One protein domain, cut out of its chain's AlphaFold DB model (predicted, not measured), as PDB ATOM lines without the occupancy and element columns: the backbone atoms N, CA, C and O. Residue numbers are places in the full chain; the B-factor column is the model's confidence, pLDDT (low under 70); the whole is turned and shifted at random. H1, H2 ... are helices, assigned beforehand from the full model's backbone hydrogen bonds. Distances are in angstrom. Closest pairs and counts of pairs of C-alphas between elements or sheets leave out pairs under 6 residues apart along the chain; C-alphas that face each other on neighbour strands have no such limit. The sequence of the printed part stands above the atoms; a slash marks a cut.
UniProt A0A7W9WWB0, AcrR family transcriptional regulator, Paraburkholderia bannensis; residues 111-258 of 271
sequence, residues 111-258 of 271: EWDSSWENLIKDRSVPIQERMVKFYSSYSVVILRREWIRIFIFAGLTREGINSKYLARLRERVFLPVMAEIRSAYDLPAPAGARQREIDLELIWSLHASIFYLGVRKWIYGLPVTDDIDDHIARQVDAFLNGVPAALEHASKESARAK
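Overview. This is residues 111 to 258 of the 271 residues of the protein "AcrR family transcriptional regulator" of Paraburkholderia bannensis (UniProt A0A7W9WWB0). H2 and the long, kinked H5 form a helical core; H1 and H6a pack on H2, H3 packs near H5's end, and H4b crosses H5. H4a meets H3 at a corner, touching it with residues 161 to 162 alone, while H6b runs off touching no helix. The compact, all-helix printed part has 148 residues with six named helices, H1 to H6 in order, a radius of gyration of the C-alphas of 16.2 A and spans of 44 by 35 by 29 A.

Along the chain. Find C-alpha 115 at (134.383, 104.867, 119.621), where H1, residues 115 to 121, begins; H2, 127 to 142, and H3, 145 to 157, follow. H4, one helix by its hydrogen bonds, bends into H4a, 161 to 172, and H4b, 175 to 184, with C-alphas 172 and 175 6.5 A apart. H5, 193 to 220, is 36.6 A long. H6, likewise one helix by its hydrogen bonds, bends into H6a, 228 to 241, and H6b, 244 to 258, with C-alphas 241 and 244 7.0 A apart; H6b ends at C-alpha 258 at (169.069, 127.067, 117.145).

Arrangement. Look from H1 to H2, a hairpin: the closest C-alphas, Ile 120 and Arg 130, are 5.8 A apart. H2 touches H6a, closest at C-alphas Val 132 and Ala 233, 5.5 A. Every O i to N i+4 pair is within hydrogen-bond range in H3, H4b, H6a and H6b.

Size, cuts and confidence. The printed part has no cut and no long link; pLDDT is under 70 at residues 158 to 160 and 256.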
ATOM      1  N   GLU A 111     131.177 111.197 130.956       88.50
ATOM      2  CA  GLU A 111     131.039 110.035 130.086       88.50
ATOM      3  C   GLU A 111     131.992 110.154 128.893       88.50
ATOM      4  O   GLU A 111     132.183 111.225 128.306       88.50
ATOM      5  N   TRP A 112     132.619 109.034 128.550       93.19
ATOM      6  CA  TRP A 112     133.583 108.962 127.466       93.19
ATOM      7  C   TRP A 112     133.179 107.879 126.489       93.19
ATOM      8  O   TRP A 112     133.093 106.709 126.865       93.19
ATOM      9  N   ASP A 113     133.013 108.259 125.231       94.81
ATOM     10  CA  ASP A 113     132.754 107.313 124.163       94.81
ATOM     11  C   ASP A 113     134.085 106.784 123.612       94.81
ATOM     12  O   ASP A 113     134.904 107.515 123.051       94.81
ATOM     13  N   SER A 114     134.333 105.488 123.803       92.94
ATOM     14  CA  SER A 114     135.544 104.834 123.303       92.94
ATOM     15  C   SER A 114     135.581 104.737 121.775       92.94
ATOM     16  O   SER A 114     136.660 104.558 121.209       92.94
ATOM     17  N   SER A 115     134.445 104.896 121.085       95.25
ATOM     18  CA  SER A 115     134.383 104.867 119.621       95.25
ATOM     19  C   SER A 115     135.105 106.051 118.971       95.25
ATOM     20  O   SER A 115     135.625 105.907 117.863       95.25
ATOM     21  N   TRP A 116     135.236 107.181 119.677       97.50
ATOM     22  CA  TRP A 116     135.963 108.364 119.204       97.50
ATOM     23  C   TRP A 116     137.398 108.042 118.784       97.50
ATOM     24  O   TRP A 116     137.882 108.521 117.762       97.50
ATOM     25  N   GLU A 117     138.072 107.191 119.554       96.88
ATOM     26  CA  GLU A 117     139.468 106.817 119.325       96.88
ATOM     27  C   GLU A 117     139.626 106.008 118.028       96.88
ATOM     28  O   GLU A 117     140.611 106.184 117.307       96.88
ATOM     29  N   ASN A 118     138.644 105.157 117.719       95.94
ATOM     30  CA  ASN A 118     138.595 104.389 116.476       95.94
ATOM     31  C   ASN A 118     138.276 105.300 115.291       95.94
ATOM     32  O   ASN A 118     138.966 105.248 114.277       95.94
ATOM     33  N   LEU A 119     137.293 106.188 115.450       97.12
ATOM     34  CA  LEU A 119     136.884 107.138 114.419       97.12
ATOM     35  C   LEU A 119     138.029 108.070 113.993       97.12
ATOM     36  O   LEU A 119     138.214 108.315 112.806       97.12
ATOM     37  N   ILE A 120     138.834 108.557 114.942       98.38
ATOM     38  CA  ILE A 120     139.994 109.411 114.642       98.38
ATOM     39  C   ILE A 120     141.017 108.671 113.762       98.38
ATOM     40  O   ILE A 120     141.574 109.266 112.834       98.38
ATOM     41  N   LYS A 121     141.249 107.382 114.048       98.06
ATOM     42  CA  LYS A 121     142.309 106.548 113.453       98.06
ATOM     43  C   LYS A 121     141.886 105.788 112.191       98.06
ATOM     44  O   LYS A 121     142.737 105.163 111.562       98.06
ATOM     45  N   ASP A 122     140.609 105.810 111.821       97.94
ATOM     46  CA  ASP A 122     140.093 105.056 110.679       97.94
ATOM     47  C   ASP A 122     140.524 105.661 109.333       97.94
ATOM     48  O   ASP A 122     139.811 106.442 108.713       97.94
ATOM     49  N   ARG A 123     141.700 105.280 108.835       97.75
ATOM     50  CA  ARG A 123     142.251 105.816 107.578       97.75
ATOM     51  C   ARG A 123     141.484 105.437 106.310       97.75
ATOM     52  O   ARG A 123     141.849 105.932 105.248       97.75
ATOM     53  N   SER A 124     140.432 104.621 106.402       97.88
ATOM     54  CA  SER A 124     139.539 104.372 105.263       97.88
ATOM     55  C   SER A 124     138.651 105.578 104.929       97.88
ATOM     56  O   SER A 124     138.182 105.704 103.799       97.88
ATOM     57  N   VAL A 125     138.469 106.494 105.886       98.06
ATOM     58  CA  VAL A 125     137.671 107.717 105.743       98.06
ATOM     59  C   VAL A 125     138.601 108.938 105.629       98.06
ATOM     60  O   VAL A 125     139.584 109.014 106.374       98.06
ATOM     61  N   PRO A 126     138.334 109.926 104.752       98.25
ATOM     62  CA  PRO A 126     139.146 111.142 104.655       98.25
ATOM     63  C   PRO A 126     139.249 111.904 105.984       98.25
ATOM     64  O   PRO A 126     138.272 112.006 106.725       98.25
ATOM     65  N   ILE A 127     140.420 112.490 106.274       98.25
ATOM     66  CA  ILE A 127     140.701 113.154 107.564       98.25
ATOM     67  C   ILE A 127     139.633 114.186 107.944       98.25
ATOM     68  O   ILE A 127     139.196 114.213 109.091       98.25
ATOM     69  N   GLN A 128     139.170 114.984 106.981       98.31
ATOM     70  CA  GLN A 128     138.146 116.001 107.201       98.31
ATOM     71  C   GLN A 128     136.848 115.388 107.723       98.31
ATOM     72  O   GLN A 128     136.357 115.797 108.771       98.31
ATOM     73  N   GLU A 129     136.342 114.349 107.062       98.56
ATOM     74  CA  GLU A 129     135.116 113.667 107.473       98.56
ATOM     75  C   GLU A 129     135.261 113.021 108.859       98.56
ATOM     76  O   GLU A 129     134.346 113.106 109.678       98.56
ATOM     77  N   ARG A 130     136.428 112.444 109.179       98.56
ATOM     78  CA  ARG A 130     136.692 111.888 110.520       98.56
ATOM     79  C   ARG A 130     136.662 112.954 111.600       98.56
ATOM     80  O   ARG A 130     136.048 112.742 112.641       98.56
ATOM     81  N   MET A 131     137.326 114.086 111.362       98.69
ATOM     82  CA  MET A 131     137.390 115.179 112.330       98.69
ATOM     83  C   MET A 131     136.011 115.793 112.558       98.69
ATOM     84  O   MET A 131     135.647 116.008 113.712       98.69
ATOM     85  N   VAL A 132     135.216 115.990 111.501       98.69
ATOM     86  CA  VAL A 132     133.829 116.459 111.636       98.69
ATOM     87  C   VAL A 132     133.006 115.471 112.458       98.69
ATOM     88  O   VAL A 132     132.466 115.858 113.489       98.69
ATOM     89  N   LYS A 133     132.981 114.182 112.090       98.56
ATOM     90  CA  LYS A 133     132.213 113.168 112.834       98.56
ATOM     91  C   LYS A 133     132.636 113.080 114.302       98.56
ATOM     92  O   LYS A 133     131.781 112.976 115.182       98.56
ATOM     93  N   PHE A 134     133.943 113.132 114.570       98.56
ATOM     94  CA  PHE A 134     134.471 113.092 115.929       98.56
ATOM     95  C   PHE A 134     134.001 114.305 116.729       98.56
ATOM     96  O   PHE A 134     133.398 114.132 117.784       98.56
ATOM     97  N   TYR A 135     134.241 115.520 116.232       98.62
ATOM     98  CA  TYR A 135     133.894 116.729 116.970       98.62
ATOM     99  C   TYR A 135     132.381 116.920 117.107       98.62
ATOM    100  O   TYR A 135     131.946 117.362 118.169       98.62
ATOM    101  N   SER A 136     131.578 116.517 116.117       98.38
ATOM    102  CA  SER A 136     130.113 116.473 116.221       98.38
ATOM    103  C   SER A 136     129.665 115.557 117.355       98.38
ATOM    104  O   SER A 136     129.002 116.017 118.286       98.38
ATOM    105  N   SER A 137     130.108 114.295 117.358       97.94
ATOM    106  CA  SER A 137     129.784 113.333 118.425       97.94
ATOM    107  C   SER A 137     130.266 113.810 119.801       97.94
ATOM    108  O   SER A 137     129.530 113.766 120.786       97.94
ATOM    109  N   TYR A 138     131.484 114.343 119.860       97.75
ATOM    110  CA  TYR A 138     132.076 114.884 121.076       97.75
ATOM    111  C   TYR A 138     131.285 116.081 121.628       97.75
ATOM    112  O   TYR A 138     131.048 116.173 122.836       97.75
ATOM    113  N   SER A 139     130.824 116.977 120.748       97.56
ATOM    114  CA  SER A 139     130.082 118.185 121.124       97.56
ATOM    115  C   SER A 139     128.765 117.876 121.842       97.56
ATOM    116  O   SER A 139     128.411 118.580 122.788       97.56
ATOM    117  N   VAL A 140     128.090 116.778 121.480       96.81
ATOM    118  CA  VAL A 140     126.850 116.324 122.134       96.81
ATOM    119  C   VAL A 140     127.070 116.064 123.627       96.81
ATOM    120  O   VAL A 140     126.187 116.334 124.441       96.81
ATOM    121  N   VAL A 141     128.259 115.586 124.004       95.44
ATOM    122  CA  VAL A 141     128.608 115.299 125.400       95.44
ATOM    123  C   VAL A 141     129.057 116.561 126.129       95.44
ATOM    124  O   VAL A 141     128.555 116.860 127.217       95.44
ATOM    125  N   ILE A 142     130.002 117.306 125.549       96.50
ATOM    126  CA  ILE A 142     130.674 118.397 126.264       96.50
ATOM    127  C   ILE A 142     129.879 119.699 126.311       96.50
ATOM    128  O   ILE A 142     130.100 120.506 127.208       96.50
ATOM    129  N   LEU A 143     128.939 119.914 125.386       97.56
ATOM    130  CA  LEU A 143     128.121 121.131 125.359       97.56
ATOM    131  C   LEU A 143     126.864 121.028 126.239       97.56
ATOM    132  O   LEU A 143     126.066 121.973 126.278       97.56
ATOM    133  N   ARG A 144     126.688 119.922 126.982       97.62
ATOM    134  CA  ARG A 144     125.645 119.787 128.013       97.62
ATOM    135  C   ARG A 144     125.847 120.831 129.112       97.62
ATOM    136  O   ARG A 144     126.976 121.098 129.529       97.62
ATOM    137  N   ARG A 145     124.750 121.399 129.620       97.62
ATOM    138  CA  ARG A 145     124.771 122.420 130.682       97.62
ATOM    139  C   ARG A 145     125.576 121.947 131.890       97.62
ATOM    140  O   ARG A 145     126.422 122.682 132.397       97.62
ATOM    141  N   GLU A 146     125.289 120.734 132.342       97.00
ATOM    142  CA  GLU A 146     125.875 120.124 133.529       97.00
ATOM    143  C   GLU A 146     127.380 119.972 133.338       97.00
ATOM    144  O   GLU A 146     128.135 120.411 134.198       97.00
ATOM    145  N   TRP A 147     127.808 119.475 132.171       97.19
ATOM    146  CA  TRP A 147     129.219 119.335 131.810       97.19
ATOM    147  C   TRP A 147     129.948 120.675 131.899       97.19
ATOM    148  O   TRP A 147     130.899 120.802 132.669       97.19
ATOM    149  N   ILE A 148     129.476 121.696 131.169       97.50
ATOM    150  CA  ILE A 148     130.120 123.019 131.129       97.50
ATOM    151  C   ILE A 148     130.238 123.608 132.531       97.50
ATOM    152  O   ILE A 148     131.310 124.048 132.943       97.50
ATOM    153  N   ARG A 149     129.133 123.636 133.274       96.75
ATOM    154  CA  ARG A 149     129.084 124.336 134.559       96.75
ATOM    155  C   ARG A 149     129.928 123.628 135.610       96.75
ATOM    156  O   ARG A 149     130.686 124.290 136.317       96.75
ATOM    157  N   ILE A 150     129.858 122.300 135.662       95.12
ATOM    158  CA  ILE A 150     130.672 121.487 136.567       95.12
ATOM    159  C   ILE A 150     132.161 121.627 136.238       95.12
ATOM    160  O   ILE A 150     132.959 121.839 137.152       95.12
ATOM    161  N   PHE A 151     132.534 121.606 134.955       94.88
ATOM    162  CA  PHE A 151     133.923 121.781 134.530       94.88
ATOM    163  C   PHE A 151     134.492 123.143 134.937       94.88
ATOM    164  O   PHE A 151     135.610 123.220 135.453       94.88
ATOM    165  N   ILE A 152     133.718 124.221 134.769       94.75
ATOM    166  CA  ILE A 152     134.133 125.566 135.187       94.75
ATOM    167  C   ILE A 152     134.270 125.654 136.710       94.75
ATOM    168  O   ILE A 152     135.299 126.130 137.192       94.75
ATOM    169  N   PHE A 153     133.294 125.163 137.482       93.50
ATOM    170  CA  PHE A 153     133.396 125.170 138.945       93.50
ATOM    171  C   PHE A 153     134.611 124.379 139.440       93.50
ATOM    172  O   PHE A 153     135.374 124.898 140.255       93.50
ATOM    173  N   ALA A 154     134.842 123.179 138.901       90.69
ATOM    174  CA  ALA A 154     135.982 122.338 139.267       90.69
ATOM    175  C   ALA A 154     137.332 122.997 138.925       90.69
ATOM    176  O   ALA A 154     138.309 122.860 139.664       90.69
ATOM    177  N   GLY A 155     137.390 123.759 137.826       90.19
ATOM    178  CA  GLY A 155     138.579 124.515 137.430       90.19
ATOM    179  C   GLY A 155     138.913 125.671 138.377       90.19
ATOM    180  O   GLY A 155     140.085 126.009 138.541       90.19
ATOM    181  N   LEU A 156     137.905 126.253 139.033       89.44
ATOM    182  CA  LEU A 156     138.072 127.370 139.967       89.44
ATOM    183  C   LEU A 156     138.410 126.914 141.393       89.44
ATOM    184  O   LEU A 156     139.121 127.629 142.099       89.44
ATOM    185  N   THR A 157     137.941 125.738 141.823       81.44
ATOM    186  CA  THR A 157     138.129 125.244 143.202       81.44
ATOM    187  C   THR A 157     139.409 124.424 143.413       81.44
ATOM    188  O   THR A 157     139.735 124.094 144.549       81.44
ATOM    189  N   ARG A 158     140.196 124.168 142.351       64.56
ATOM    190  CA  ARG A 158     141.468 123.402 142.365       64.56
ATOM    191  C   ARG A 158     141.347 121.962 142.888       64.56
ATOM    192  O   ARG A 158     142.316 121.412 143.401       64.56
ATOM    193  N   GLU A 159     140.210 121.309 142.686       66.25
ATOM    194  CA  GLU A 159     139.984 119.932 143.162       66.25
ATOM    195  C   GLU A 159     140.660 118.850 142.281       66.25
ATOM    196  O   GLU A 159     140.507 117.654 142.500       66.25
ATOM    197  N   GLY A 160     141.454 119.236 141.274       66.94
ATOM    198  CA  GLY A 160     142.280 118.312 140.479       66.94
ATOM    199  C   GLY A 160     141.512 117.382 139.529       66.94
ATOM    200  O   GLY A 160     142.132 116.657 138.751       66.94
ATOM    201  N   ILE A 161     140.180 117.416 139.526       71.31
ATOM    202  CA  ILE A 161     139.358 116.525 138.699       71.31
ATOM    203  C   ILE A 161     139.508 116.813 137.211       71.31
ATOM    204  O   ILE A 161     139.688 115.882 136.422       71.31
ATOM    205  N   ASN A 162     139.500 118.090 136.819       85.12
ATOM    206  CA  ASN A 162     139.691 118.464 135.418       85.12
ATOM    207  C   ASN A 162     141.002 117.887 134.872       85.12
ATOM    208  O   ASN A 162     141.050 117.481 133.717       85.12
ATOM    209  N   SER A 163     142.039 117.758 135.704       86.25
ATOM    210  CA  SER A 163     143.334 117.214 135.299       86.25
ATOM    211  C   SER A 163     143.234 115.780 134.774       86.25
ATOM    212  O   SER A 163     143.877 115.470 133.776       86.25
ATOM    213  N   LYS A 164     142.406 114.915 135.381       87.19
ATOM    214  CA  LYS A 164     142.221 113.527 134.913       87.19
ATOM    215  C   LYS A 164     141.569 113.492 133.532       87.19
ATOM    216  O   LYS A 164     142.051 112.801 132.634       87.19
ATOM    217  N   TYR A 165     140.496 114.265 133.351       91.44
ATOM    218  CA  TYR A 165     139.801 114.353 132.070       91.44
ATOM    219  C   TYR A 165     140.699 114.955 130.983       91.44
ATOM    220  O   TYR A 165     140.819 114.392 129.899       91.44
ATOM    221  N   LEU A 166     141.380 116.063 131.288       93.69
ATOM    222  CA  LEU A 166     142.264 116.750 130.350       93.69
ATOM    223  C   LEU A 166     143.483 115.903 129.973       93.69
ATOM    224  O   LEU A 166     143.879 115.912 128.811       93.69
ATOM    225  N   ALA A 167     144.049 115.132 130.906       94.00
ATOM    226  CA  ALA A 167     145.114 114.178 130.601       94.00
ATOM    227  C   ALA A 167     144.623 113.089 129.635       94.00
ATOM    228  O   ALA A 167     145.247 112.857 128.601       94.00
ATOM    229  N   ARG A 168     143.450 112.494 129.902       94.62
ATOM    230  CA  ARG A 168     142.837 111.508 129.000       94.62
ATOM    231  C   ARG A 168     142.552 112.100 127.620       94.62
ATOM    232  O   ARG A 168     142.865 111.469 126.616       94.62
ATOM    233  N   LEU A 169     141.989 113.303 127.563       95.94
ATOM    234  CA  LEU A 169     141.708 114.026 126.323       95.94
ATOM    235  C   LEU A 169     142.989 114.273 125.524       95.94
ATOM    236  O   LEU A 169     143.070 113.976 124.332       95.94
ATOM    237  N   ARG A 170     144.026 114.748 126.208       97.12
ATOM    238  CA  ARG A 170     145.340 114.963 125.628       97.12
ATOM    239  C   ARG A 170     145.914 113.676 125.021       97.12
ATOM    240  O   ARG A 170     146.418 113.704 123.897       97.12
ATOM    241  N   GLU A 171     145.870 112.574 125.763       97.62
ATOM    242  CA  GLU A 171     146.467 111.294 125.367       97.62
ATOM    243  C   GLU A 171     145.688 110.586 124.263       97.62
ATOM    244  O   GLU A 171     146.278 110.064 123.317       97.62
ATOM    245  N   ARG A 172     144.360 110.558 124.382       97.50
ATOM    246  CA  ARG A 172     143.486 109.733 123.542       97.50
ATOM    247  C   ARG A 172     142.875 110.469 122.363       97.50
ATOM    248  O   ARG A 172     142.421 109.818 121.430       97.50
ATOM    249  N   VAL A 173     142.886 111.801 122.387       97.94
ATOM    250  CA  VAL A 173     142.367 112.627 121.293       97.94
ATOM    251  C   VAL A 173     143.477 113.481 120.707       97.94
ATOM    252  O   VAL A 173     143.793 113.318 119.535       97.94
ATOM    253  N   PHE A 174     144.115 114.358 121.482       98.25
ATOM    254  CA  PHE A 174     144.964 115.389 120.869       98.25
ATOM    255  C   PHE A 174     146.219 114.821 120.213       98.25
ATOM    256  O   PHE A 174     146.565 115.211 119.098       98.25
ATOM    257  N   LEU A 175     146.881 113.869 120.877       98.12
ATOM    258  CA  LEU A 175     148.021 113.166 120.294       98.12
ATOM    259  C   LEU A 175     147.630 112.389 119.018       98.12
ATOM    260  O   LEU A 175     148.288 112.608 117.999       98.12
ATOM    261  N   PRO A 176     146.579 111.541 119.017       98.19
ATOM    262  CA  PRO A 176     146.101 110.881 117.803       98.19
ATOM    263  C   PRO A 176     145.679 111.832 116.686       98.19
ATOM    264  O   PRO A 176     146.101 111.633 115.555       98.19
ATOM    265  N   VAL A 177     144.908 112.881 116.982       98.44
ATOM    266  CA  VAL A 177     144.460 113.846 115.967       98.44
ATOM    267  C   VAL A 177     145.661 114.512 115.298       98.44
ATOM    268  O   VAL A 177     145.740 114.527 114.074       98.44
ATOM    269  N   MET A 178     146.639 115.000 116.070       98.12
ATOM    270  CA  MET A 178     147.844 115.603 115.491       98.12
ATOM    271  C   MET A 178     148.648 114.595 114.654       98.12
ATOM    272  O   MET A 178     149.161 114.944 113.594       98.12
ATOM    273  N   ALA A 179     148.748 113.338 115.095       97.75
ATOM    274  CA  ALA A 179     149.424 112.292 114.328       97.75
ATOM    275  C   ALA A 179     148.714 111.999 112.994       97.75
ATOM    276  O   ALA A 179     149.373 111.867 111.963       97.75
ATOM    277  N   GLU A 180     147.383 111.943 112.999       98.19
ATOM    278  CA  GLU A 180     146.583 111.694 111.802       98.19
ATOM    279  C   GLU A 180     146.587 112.882 110.835       98.19
ATOM    280  O   GLU A 180     146.694 112.669 109.631       98.19
ATOM    281  N   ILE A 181     146.578 114.121 111.335       97.62
ATOM    282  CA  ILE A 181     146.775 115.313 110.497       97.62
ATOM    283  C   ILE A 181     148.150 115.265 109.833       97.62
ATOM    284  O   ILE A 181     148.252 115.432 108.621       97.62
ATOM    285  N   ARG A 182     149.214 114.980 110.594       96.62
ATOM    286  CA  ARG A 182     150.555 114.860 110.008       96.62
ATOM    287  C   ARG A 182     150.608 113.782 108.928       96.62
ATOM    288  O   ARG A 182     151.192 114.026 107.882       96.62
ATOM    289  N   SER A 183     149.964 112.637 109.152       97.06
ATOM    290  CA  SER A 183     149.888 111.570 108.151       97.06
ATOM    291  C   SER A 183     149.074 111.953 106.914       97.06
ATOM    292  O   SER A 183     149.415 111.499 105.833       97.06
ATOM    293  N   ALA A 184     147.995 112.724 107.055       97.00
ATOM    294  CA  ALA A 184     147.128 113.094 105.935       97.00
ATOM    295  C   ALA A 184     147.750 114.151 105.006       97.00
ATOM    296  O   ALA A 184     147.361 114.244 103.846       97.00
ATOM    297  N   TYR A 185     148.698 114.936 105.522       96.00
ATOM    298  CA  TYR A 185     149.395 116.003 104.796       96.00
ATOM    299  C   TYR A 185     150.891 115.712 104.587       96.00
ATOM    300  O   TYR A 185     151.653 116.633 104.305       96.00
ATOM    301  N   ASP A 186     151.329 114.463 104.783       95.38
ATOM    302  CA  ASP A 186     152.729 114.031 104.648       95.38
ATOM    303  C   ASP A 186     153.741 114.901 105.426       95.38
ATOM    304  O   ASP A 186     154.871 115.157 105.000       95.38
ATOM    305  N   LEU A 187     153.343 115.368 106.613       94.12
ATOM    306  CA  LEU A 187     154.161 116.231 107.459       94.12
ATOM    307  C   LEU A 187     155.118 115.406 108.334       94.12
ATOM    308  O   LEU A 187     154.731 114.374 108.893       94.12
ATOM    309  N   PRO A 188     156.353 115.888 108.569       92.25
ATOM    310  CA  PRO A 188     157.340 115.162 109.364       92.25
ATOM    311  C   PRO A 188     156.901 115.011 110.826       92.25
ATOM    312  O   PRO A 188     156.120 115.805 111.344       92.25
ATOM    313  N   ALA A 189     157.448 114.028 111.539       91.69
ATOM    314  CA  ALA A 189     157.276 113.944 112.990       91.69
ATOM    315  C   ALA A 189     157.860 115.192 113.700       91.69
ATOM    316  O   ALA A 189     158.819 115.792 113.204       91.69
ATOM    317  N   PRO A 190     157.334 115.589 114.877       92.44
ATOM    318  CA  PRO A 190     157.906 116.699 115.633       92.44
ATOM    319  C   PRO A 190     159.354 116.392 116.033       92.44
ATOM    320  O   PRO A 190     159.661 115.296 116.501       92.44
ATOM    321  N   ALA A 191     160.236 117.390 115.942       89.62
ATOM    322  CA  ALA A 191     161.672 117.252 116.228       89.62
ATOM    323  C   ALA A 191     162.022 116.964 117.710       89.62
ATOM    324  O   ALA A 191     163.196 116.928 118.077       89.62
ATOM    325  N   GLY A 192     161.022 116.825 118.583       91.50
ATOM    326  CA  GLY A 192     161.173 116.527 120.005       91.50
ATOM    327  C   GLY A 192     159.920 116.876 120.812       91.50
ATOM    328  O   GLY A 192     158.934 117.375 120.267       91.50
ATOM    329  N   ALA A 193     159.970 116.644 122.128       92.38
ATOM    330  CA  ALA A 193     158.843 116.884 123.036       92.38
ATOM    331  C   ALA A 193     158.372 118.346 123.024       92.38
ATOM    332  O   ALA A 193     157.188 118.606 122.882       92.38
ATOM    333  N   ARG A 194     159.299 119.312 123.063       91.81
ATOM    334  CA  ARG A 194     158.944 120.741 123.039       91.81
ATOM    335  C   ARG A 194     158.155 121.139 121.788       91.81
ATOM    336  O   ARG A 194     157.184 121.872 121.905       91.81
ATOM    337  N   GLN A 195     158.574 120.675 120.607       90.81
ATOM    338  CA  GLN A 195     157.857 120.984 119.368       90.81
ATOM    339  C   GLN A 195     156.470 120.341 119.376       90.81
ATOM    340  O   GLN A 195     155.504 120.987 119.006       90.81
ATOM    341  N   ARG A 196     156.369 119.105 119.873       94.62
ATOM    342  CA  ARG A 196     155.088 118.415 120.028       94.62
ATOM    343  C   ARG A 196     154.112 119.217 120.890       94.62
ATOM    344  O   ARG A 196     152.962 119.335 120.494       94.62
ATOM    345  N   GLU A 197     154.551 119.775 122.020       94.06
ATOM    346  CA  GLU A 197     153.676 120.612 122.858       94.06
ATOM    347  C   GLU A 197     153.200 121.860 122.114       94.06
ATOM    348  O   GLU A 197     152.011 122.146 122.124       94.06
ATOM    349  N   ILE A 198     154.103 122.549 121.406       92.94
ATOM    350  CA  ILE A 198     153.751 123.723 120.592       92.94
ATOM    351  C   ILE A 198     152.718 123.354 119.521       92.94
ATOM    352  O   ILE A 198     151.730 124.058 119.351       92.94
ATOM    353  N   ASP A 199     152.921 122.241 118.817       94.81
ATOM    354  CA  ASP A 199     151.999 121.789 117.773       94.81
ATOM    355  C   ASP A 199     150.607 121.487 118.351       94.81
ATOM    356  O   ASP A 199     149.586 121.775 117.728       94.81
ATOM    357  N   LEU A 200     150.548 120.913 119.554       96.75
ATOM    358  CA  LEU A 200     149.292 120.554 120.209       96.75
ATOM    359  C   LEU A 200     148.464 121.766 120.643       96.75
ATOM    360  O   LEU A 200     147.250 121.623 120.774       96.75
ATOM    361  N   GLU A 201     149.061 122.951 120.790       96.50
ATOM    362  CA  GLU A 201     148.309 124.193 121.026       96.50
ATOM    363  C   GLU A 201     147.334 124.509 119.878       96.50
ATOM    364  O   GLU A 201     146.268 125.095 120.092       96.50
ATOM    365  N   LEU A 202     147.628 124.054 118.655       97.31
ATOM    366  CA  LEU A 202     146.692 124.163 117.533       97.31
ATOM    367  C   LEU A 202     145.444 123.303 117.774       97.31
ATOM    368  O   LEU A 202     144.322 123.763 117.569       97.31
ATOM    369  N   ILE A 203     145.622 122.078 118.279       98.00
ATOM    370  CA  ILE A 203     144.503 121.189 118.621       98.00
ATOM    371  C   ILE A 203     143.689 121.773 119.774       98.00
ATOM    372  O   ILE A 203     142.458 121.778 119.718       98.00
ATOM    373  N   TRP A 204     144.369 122.310 120.790       97.38
ATOM    374  CA  TRP A 204     143.724 123.042 121.876       97.38
ATOM    375  C   TRP A 204     142.880 124.201 121.361       97.38
ATOM    376  O   TRP A 204     141.764 124.380 121.834       97.38
ATOM    377  N   SER A 205     143.371 124.951 120.375       96.88
ATOM    378  CA  SER A 205     142.655 126.095 119.807       96.88
ATOM    379  C   SER A 205     141.343 125.677 119.136       96.88
ATOM    380  O   SER A 205     140.293 126.243 119.447       96.88
ATOM    381  N   LEU A 206     141.369 124.646 118.280       97.88
ATOM    382  CA  LEU A 206     140.147 124.095 117.678       97.88
ATOM    383  C   LEU A 206     139.189 123.587 118.761       97.88
ATOM    384  O   LEU A 206     138.016 123.956 118.795       97.88
ATOM    385  N   HIS A 207     139.700 122.788 119.695       97.94
ATOM    386  CA  HIS A 207     138.899 122.216 120.768       97.94
ATOM    387  C   HIS A 207     138.231 123.288 121.645       97.94
ATOM    388  O   HIS A 207     137.034 123.217 121.925       97.94
ATOM    389  N   ALA A 208     138.992 124.310 122.040       97.19
ATOM    390  CA  ALA A 208     138.502 125.431 122.828       97.19
ATOM    391  C   ALA A 208     137.445 126.236 122.066       97.19
ATOM    392  O   ALA A 208     136.475 126.675 122.677       97.19
ATOM    393  N   SER A 209     137.589 126.399 120.746       97.56
ATOM    394  CA  SER A 209     136.615 127.131 119.930       97.56
ATOM    395  C   SER A 209     135.230 126.467 119.915       97.56
ATOM    396  O   SER A 209     134.222 127.167 120.026       97.56
ATOM    397  N   ILE A 210     135.178 125.130 119.896       98.31
ATOM    398  CA  ILE A 210     133.936 124.347 120.001       98.31
ATOM    399  C   ILE A 210     133.397 124.416 121.432       98.31
ATOM    400  O   ILE A 210     132.238 124.767 121.653       98.31
ATOM    401  N   PHE A 211     134.251 124.148 122.424       97.94
ATOM    402  CA  PHE A 211     133.893 124.203 123.845       97.94
ATOM    403  C   PHE A 211     133.303 125.563 124.259       97.94
ATOM    404  O   PHE A 211     132.359 125.642 125.051       97.94
ATOM    405  N   TYR A 212     133.820 126.650 123.683       98.12
ATOM    406  CA  TYR A 212     133.394 128.010 123.986       98.12
ATOM    407  C   TYR A 212     131.929 128.291 123.617       98.12
ATOM    408  O   TYR A 212     131.313 129.177 124.214       98.12
ATOM    409  N   LEU A 213     131.322 127.515 122.712       98.38
ATOM    410  CA  LEU A 213     129.874 127.567 122.476       98.38
ATOM    411  C   LEU A 213     129.092 127.235 123.750       98.38
ATOM    412  O   LEU A 213     128.153 127.942 124.115       98.38
ATOM    413  N   GLY A 214     129.522 126.201 124.472       98.25
ATOM    414  CA  GLY A 214     128.907 125.795 125.729       98.25
ATOM    415  C   GLY A 214     129.080 126.859 126.809       98.25
ATOM    416  O   GLY A 214     128.123 127.189 127.506       98.25
ATOM    417  N   VAL A 215     130.266 127.466 126.895       98.31
ATOM    418  CA  VAL A 215     130.524 128.590 127.814       98.31
ATOM    419  C   VAL A 215     129.609 129.773 127.496       98.31
ATOM    420  O   VAL A 215     128.917 130.274 128.383       98.31
ATOM    421  N   ARG A 216     129.534 130.192 126.230       98.31
ATOM    422  CA  ARG A 216     128.637 131.273 125.795       98.31
ATOM    423  C   ARG A 216     127.194 131.003 126.195       98.31
ATOM    424  O   ARG A 216     126.573 131.871 126.803       98.31
ATOM    425  N   LYS A 217     126.693 129.801 125.910       98.25
ATOM    426  CA  LYS A 217     125.306 129.422 126.186       98.25
ATOM    427  C   LYS A 217     125.011 129.333 127.686       98.25
ATOM    428  O   LYS A 217     124.037 129.912 128.153       98.25
ATOM    429  N   TRP A 218     125.847 128.630 128.449       98.19
ATOM    430  CA  TRP A 218     125.514 128.206 129.817       98.19
ATOM    431  C   TRP A 218     126.158 129.030 130.934       98.19
ATOM    432  O   TRP A 218     125.756 128.900 132.096       98.19
ATOM    433  N   ILE A 219     127.150 129.856 130.599       97.75
ATOM    434  CA  ILE A 219     127.819 130.761 131.542       97.75
ATOM    435  C   ILE A 219     127.431 132.208 131.254       97.75
ATOM    436  O   ILE A 219     127.056 132.922 132.178       97.75
ATOM    437  N   TYR A 220     127.480 132.635 129.991       97.88
ATOM    438  CA  TYR A 220     127.191 134.028 129.628       97.88
ATOM    439  C   TYR A 220     125.742 134.281 129.198       97.88
ATOM    440  O   TYR A 220     125.335 135.435 129.128       97.88
ATOM    441  N   GLY A 221     124.963 133.232 128.910       97.06
ATOM    442  CA  GLY A 221     123.594 133.376 128.405       97.06
ATOM    443  C   GLY A 221     123.526 134.014 127.014       97.06
ATOM    444  O   GLY A 221     122.529 134.641 126.670       97.06
ATOM    445  N   LEU A 222     124.598 133.895 126.227       98.00
ATOM    446  CA  LEU A 222     124.680 134.445 124.880       98.00
ATOM    447  C   LEU A 222     124.112 133.456 123.855       98.00
ATOM    448  O   LEU A 222     124.316 132.246 124.001       98.00
ATOM    449  N   PRO A 223     123.463 133.953 122.785       96.12
ATOM    450  CA  PRO A 223     123.008 133.097 121.701       96.12
ATOM    451  C   PRO A 223     124.198 132.392 121.046       96.12
ATOM    452  O   PRO A 223     125.315 132.921 120.989       96.12
ATOM    453  N   VAL A 224     123.954 131.187 120.543       96.94
ATOM    454  CA  VAL A 224     124.900 130.376 119.767       96.94
ATOM    455  C   VAL A 224     124.235 129.937 118.469       96.94
ATOM    456  O   VAL A 224     123.038 130.131 118.305       96.94
ATOM    457  N   THR A 225     125.027 129.408 117.540       94.25
ATOM    458  CA  THR A 225     124.493 128.789 116.320       94.25
ATOM    459  C   THR A 225     123.517 127.669 116.678       94.25
ATOM    460  O   THR A 225     123.784 126.905 117.610       94.25
ATOM    461  N   ASP A 226     122.408 127.585 115.947       91.88
ATOM    462  CA  ASP A 226     121.453 126.482 116.080       91.88
ATOM    463  C   ASP A 226     121.967 125.222 115.371       91.88
ATOM    464  O   ASP A 226     121.731 124.108 115.834       91.88
ATOM    465  N   ASP A 227     122.735 125.407 114.293       96.81
ATOM    466  CA  ASP A 227     123.415 124.328 113.582       96.81
ATOM    467  C   ASP A 227     124.855 124.197 114.093       96.81
ATOM    468  O   ASP A 227     125.762 124.953 113.717       96.81
ATOM    469  N   ILE A 228     125.035 123.292 115.055       96.69
ATOM    470  CA  ILE A 228     126.332 122.995 115.669       96.69
ATOM    471  C   ILE A 228     127.201 122.169 114.715       96.69
ATOM    472  O   ILE A 228     128.410 122.392 114.667       96.69
ATOM    473  N   ASP A 229     126.602 121.272 113.935       97.56
ATOM    474  CA  ASP A 229     127.330 120.385 113.027       97.56
ATOM    475  C   ASP A 229     127.927 121.158 111.848       97.56
ATOM    476  O   ASP A 229     129.115 121.003 111.560       97.56
ATOM    477  N   ASP A 230     127.168 122.070 111.230       98.12
ATOM    478  CA  ASP A 230     127.701 122.978 110.203       98.12
ATOM    479  C   ASP A 230     128.829 123.862 110.757       98.12
ATOM    480  O   ASP A 230     129.865 124.068 110.117       98.12
ATOM    481  N   HIS A 231     128.663 124.374 111.979       98.12
ATOM    482  CA  HIS A 231     129.690 125.194 112.609       98.12
ATOM    483  C   HIS A 231     130.987 124.413 112.842       98.12
ATOM    484  O   HIS A 231     132.070 124.924 112.549       98.12
ATOM    485  N   ILE A 232     130.879 123.174 113.328       98.56
ATOM    486  CA  ILE A 232     132.014 122.265 113.495       98.56
ATOM    487  C   ILE A 232     132.650 121.966 112.139       98.56
ATOM    488  O   ILE A 232     133.871 122.057 112.022       98.56
ATOM    489  N   ALA A 233     131.857 121.674 111.108       98.56
ATOM    490  CA  ALA A 233     132.362 121.399 109.767       98.56
ATOM    491  C   ALA A 233     133.204 122.560 109.223       98.56
ATOM    492  O   ALA A 233     134.327 122.340 108.763       98.56
ATOM    493  N   ARG A 234     132.724 123.802 109.358       98.31
ATOM    494  CA  ARG A 234     133.469 125.004 108.950       98.31
ATOM    495  C   ARG A 234     134.726 125.249 109.782       98.31
ATOM    496  O   ARG A 234     135.745 125.659 109.233       98.31
ATOM    497  N   GLN A 235     134.682 125.009 111.095       98.12
ATOM    498  CA  GLN A 235     135.868 125.139 111.949       98.12
ATOM    499  C   GLN A 235     136.930 124.092 111.615       98.12
ATOM    500  O   GLN A 235     138.108 124.431 111.522       98.12
ATOM    501  N   VAL A 236     136.521 122.839 111.409       98.62
ATOM    502  CA  VAL A 236     137.408 121.751 110.990       98.62
ATOM    503  C   VAL A 236     138.017 122.053 109.624       98.62
ATOM    504  O   VAL A 236     139.223 121.895 109.465       98.62
ATOM    505  N   ASP A 237     137.225 122.530 108.663       98.31
ATOM    506  CA  ASP A 237     137.714 122.914 107.338       98.31
ATOM    507  C   ASP A 237     138.782 124.015 107.423       98.31
ATOM    508  O   ASP A 237     139.916 123.829 106.971       98.31
ATOM    509  N   ALA A 238     138.474 125.132 108.089       97.88
ATOM    510  CA  ALA A 238     139.419 126.232 108.265       97.88
ATOM    511  C   ALA A 238     140.695 125.785 109.000       97.88
ATOM    512  O   ALA A 238     141.806 126.187 108.649       97.88
ATOM    513  N   PHE A 239     140.543 124.923 110.006       98.12
ATOM    514  CA  PHE A 239     141.651 124.378 110.774       98.12
ATOM    515  C   PHE A 239     142.566 123.493 109.925       98.12
ATOM    516  O   PHE A 239     143.776 123.717 109.896       98.12
ATOM    517  N   LEU A 240     142.011 122.514 109.211       97.75
ATOM    518  CA  LEU A 240     142.789 121.570 108.407       97.75
ATOM    519  C   LEU A 240     143.502 122.256 107.236       97.75
ATOM    520  O   LEU A 240     144.636 121.899 106.927       97.75
ATOM    521  N   ASN A 241     142.902 123.297 106.654       95.62
ATOM    522  CA  ASN A 241     143.563 124.124 105.642       95.62
ATOM    523  C   ASN A 241     144.688 125.009 106.224       95.62
ATOM    524  O   ASN A 241     145.653 125.317 105.526       95.62
ATOM    525  N   GLY A 242     144.601 125.412 107.496       95.50
ATOM    526  CA  GLY A 242     145.588 126.286 108.144       95.50
ATOM    527  C   GLY A 242     146.757 125.564 108.828       95.50
ATOM    528  O   GLY A 242     147.875 126.085 108.865       95.50
ATOM    529  N   VAL A 243     146.526 124.366 109.374       95.06
ATOM    530  CA  VAL A 243     147.512 123.641 110.197       95.06
ATOM    531  C   VAL A 243     148.827 123.344 109.472       95.06
ATOM    532  O   VAL A 243     149.870 123.614 110.073       95.06
ATOM    533  N   PRO A 244     148.849 122.834 108.224       93.00
ATOM    534  CA  PRO A 244     150.110 122.532 107.545       93.00
ATOM    535  C   PRO A 244     151.045 123.748 107.479       93.00
ATOM    536  O   PRO A 244     152.204 123.669 107.892       93.00
ATOM    537  N   ALA A 245     150.513 124.908 107.081       92.94
ATOM    538  CA  ALA A 245     151.268 126.156 107.013       92.94
ATOM    539  C   ALA A 245     151.756 126.627 108.398       92.94
ATOM    540  O   ALA A 245     152.901 127.070 108.542       92.94
ATOM    541  N   ALA A 246     150.922 126.494 109.435       92.56
ATOM    542  CA  ALA A 246     151.292 126.853 110.804       92.56
ATOM    543  C   ALA A 246     152.455 125.993 111.340       92.56
ATOM    544  O   ALA A 246     153.393 126.514 111.953       92.56
ATOM    545  N   LEU A 247     152.440 124.685 111.061       90.62
ATOM    546  CA  LEU A 247     153.487 123.752 111.493       90.62
ATOM    547  C   LEU A 247     154.826 123.993 110.779       90.62
ATOM    548  O   LEU A 247     155.898 123.867 111.388       90.62
ATOM    549  N   GLU A 248     154.794 124.382 109.503       85.38
ATOM    550  CA  GLU A 248     156.000 124.789 108.780       85.38
ATOM    551  C   GLU A 248     156.626 126.058 109.362       85.38
ATOM    552  O   GLU A 248     157.850 126.138 109.514       85.38
ATOM    553  N   HIS A 249     155.800 127.057 109.687       82.00
ATOM    554  CA  HIS A 249     156.267 128.321 110.249       82.00
ATOM    555  C   HIS A 249     156.998 128.103 111.580       82.00
ATOM    556  O   HIS A 249     158.145 128.531 111.737       82.00
ATOM    557  N   ALA A 250     156.389 127.338 112.492       75.94
ATOM    558  CA  ALA A 250     156.987 127.008 113.785       75.94
ATOM    559  C   ALA A 250     158.335 126.273 113.636       75.94
ATOM    560  O   ALA A 250     159.301 126.555 114.352       75.94
ATOM    561  N   SER A 251     158.440 125.374 112.651       73.94
ATOM    562  CA  SER A 251     159.679 124.643 112.355       73.94
ATOM    563  C   SER A 251     160.811 125.578 111.903       73.94
ATOM    564  O   SER A 251     161.955 125.438 112.352       73.94
ATOM    565  N   LYS A 252     160.500 126.571 111.054       73.50
ATOM    566  CA  LYS A 252     161.466 127.565 110.546       73.50
ATOM    567  C   LYS A 252     161.987 128.477 111.662       73.50
ATOM    568  O   LYS A 252     163.192 128.729 111.727       73.50
ATOM    569  N   GLU A 253     161.124 128.930 112.568       70.56
ATOM    570  CA  GLU A 253     161.526 129.742 113.728       70.56
ATOM    571  C   GLU A 253     162.432 128.968 114.689       70.56
ATOM    572  O   GLU A 253     163.485 129.463 115.101       70.56
ATOM    573  N   SER A 254     162.078 127.715 114.985       70.56
ATOM    574  CA  SER A 254     162.864 126.835 115.853       70.56
ATOM    575  C   SER A 254     164.268 126.576 115.278       70.56
ATOM    576  O   SER A 254     165.268 126.602 116.004       70.56
ATOM    577  N   ALA A 255     164.378 126.397 113.955       70.00
ATOM    578  CA  ALA A 255     165.659 126.265 113.259       70.00
ATOM    579  C   ALA A 255     166.500 127.555 113.318       70.00
ATOM    580  O   ALA A 255     167.695 127.492 113.626       70.00
ATOM    581  N   ARG A 256     165.882 128.726 113.092       69.94
ATOM    582  CA  ARG A 256     166.548 130.039 113.203       69.94
ATOM    583  C   ARG A 256     167.083 130.292 114.615       69.94
ATOM    584  O   ARG A 256     168.239 130.688 114.760       69.94
ATOM    585  N   ALA A 257     166.299 129.989 115.652       71.19
ATOM    586  CA  ALA A 257     166.719 130.146 117.045       71.19
ATOM    587  C   ALA A 257     167.922 129.249 117.402       71.19
ATOM    588  O   ALA A 257     168.879 129.707 118.030       71.19
ATOM    589  N   LYS A 258     167.928 127.984 116.948       70.94
ATOM    590  CA  LYS A 258     169.069 127.067 117.145       70.94
ATOM    591  C   LYS A 258     170.329 127.526 116.406       70.94
ATOM    592  O   LYS A 258     171.431 127.370 116.936       70.94
TER     593      LYS A 258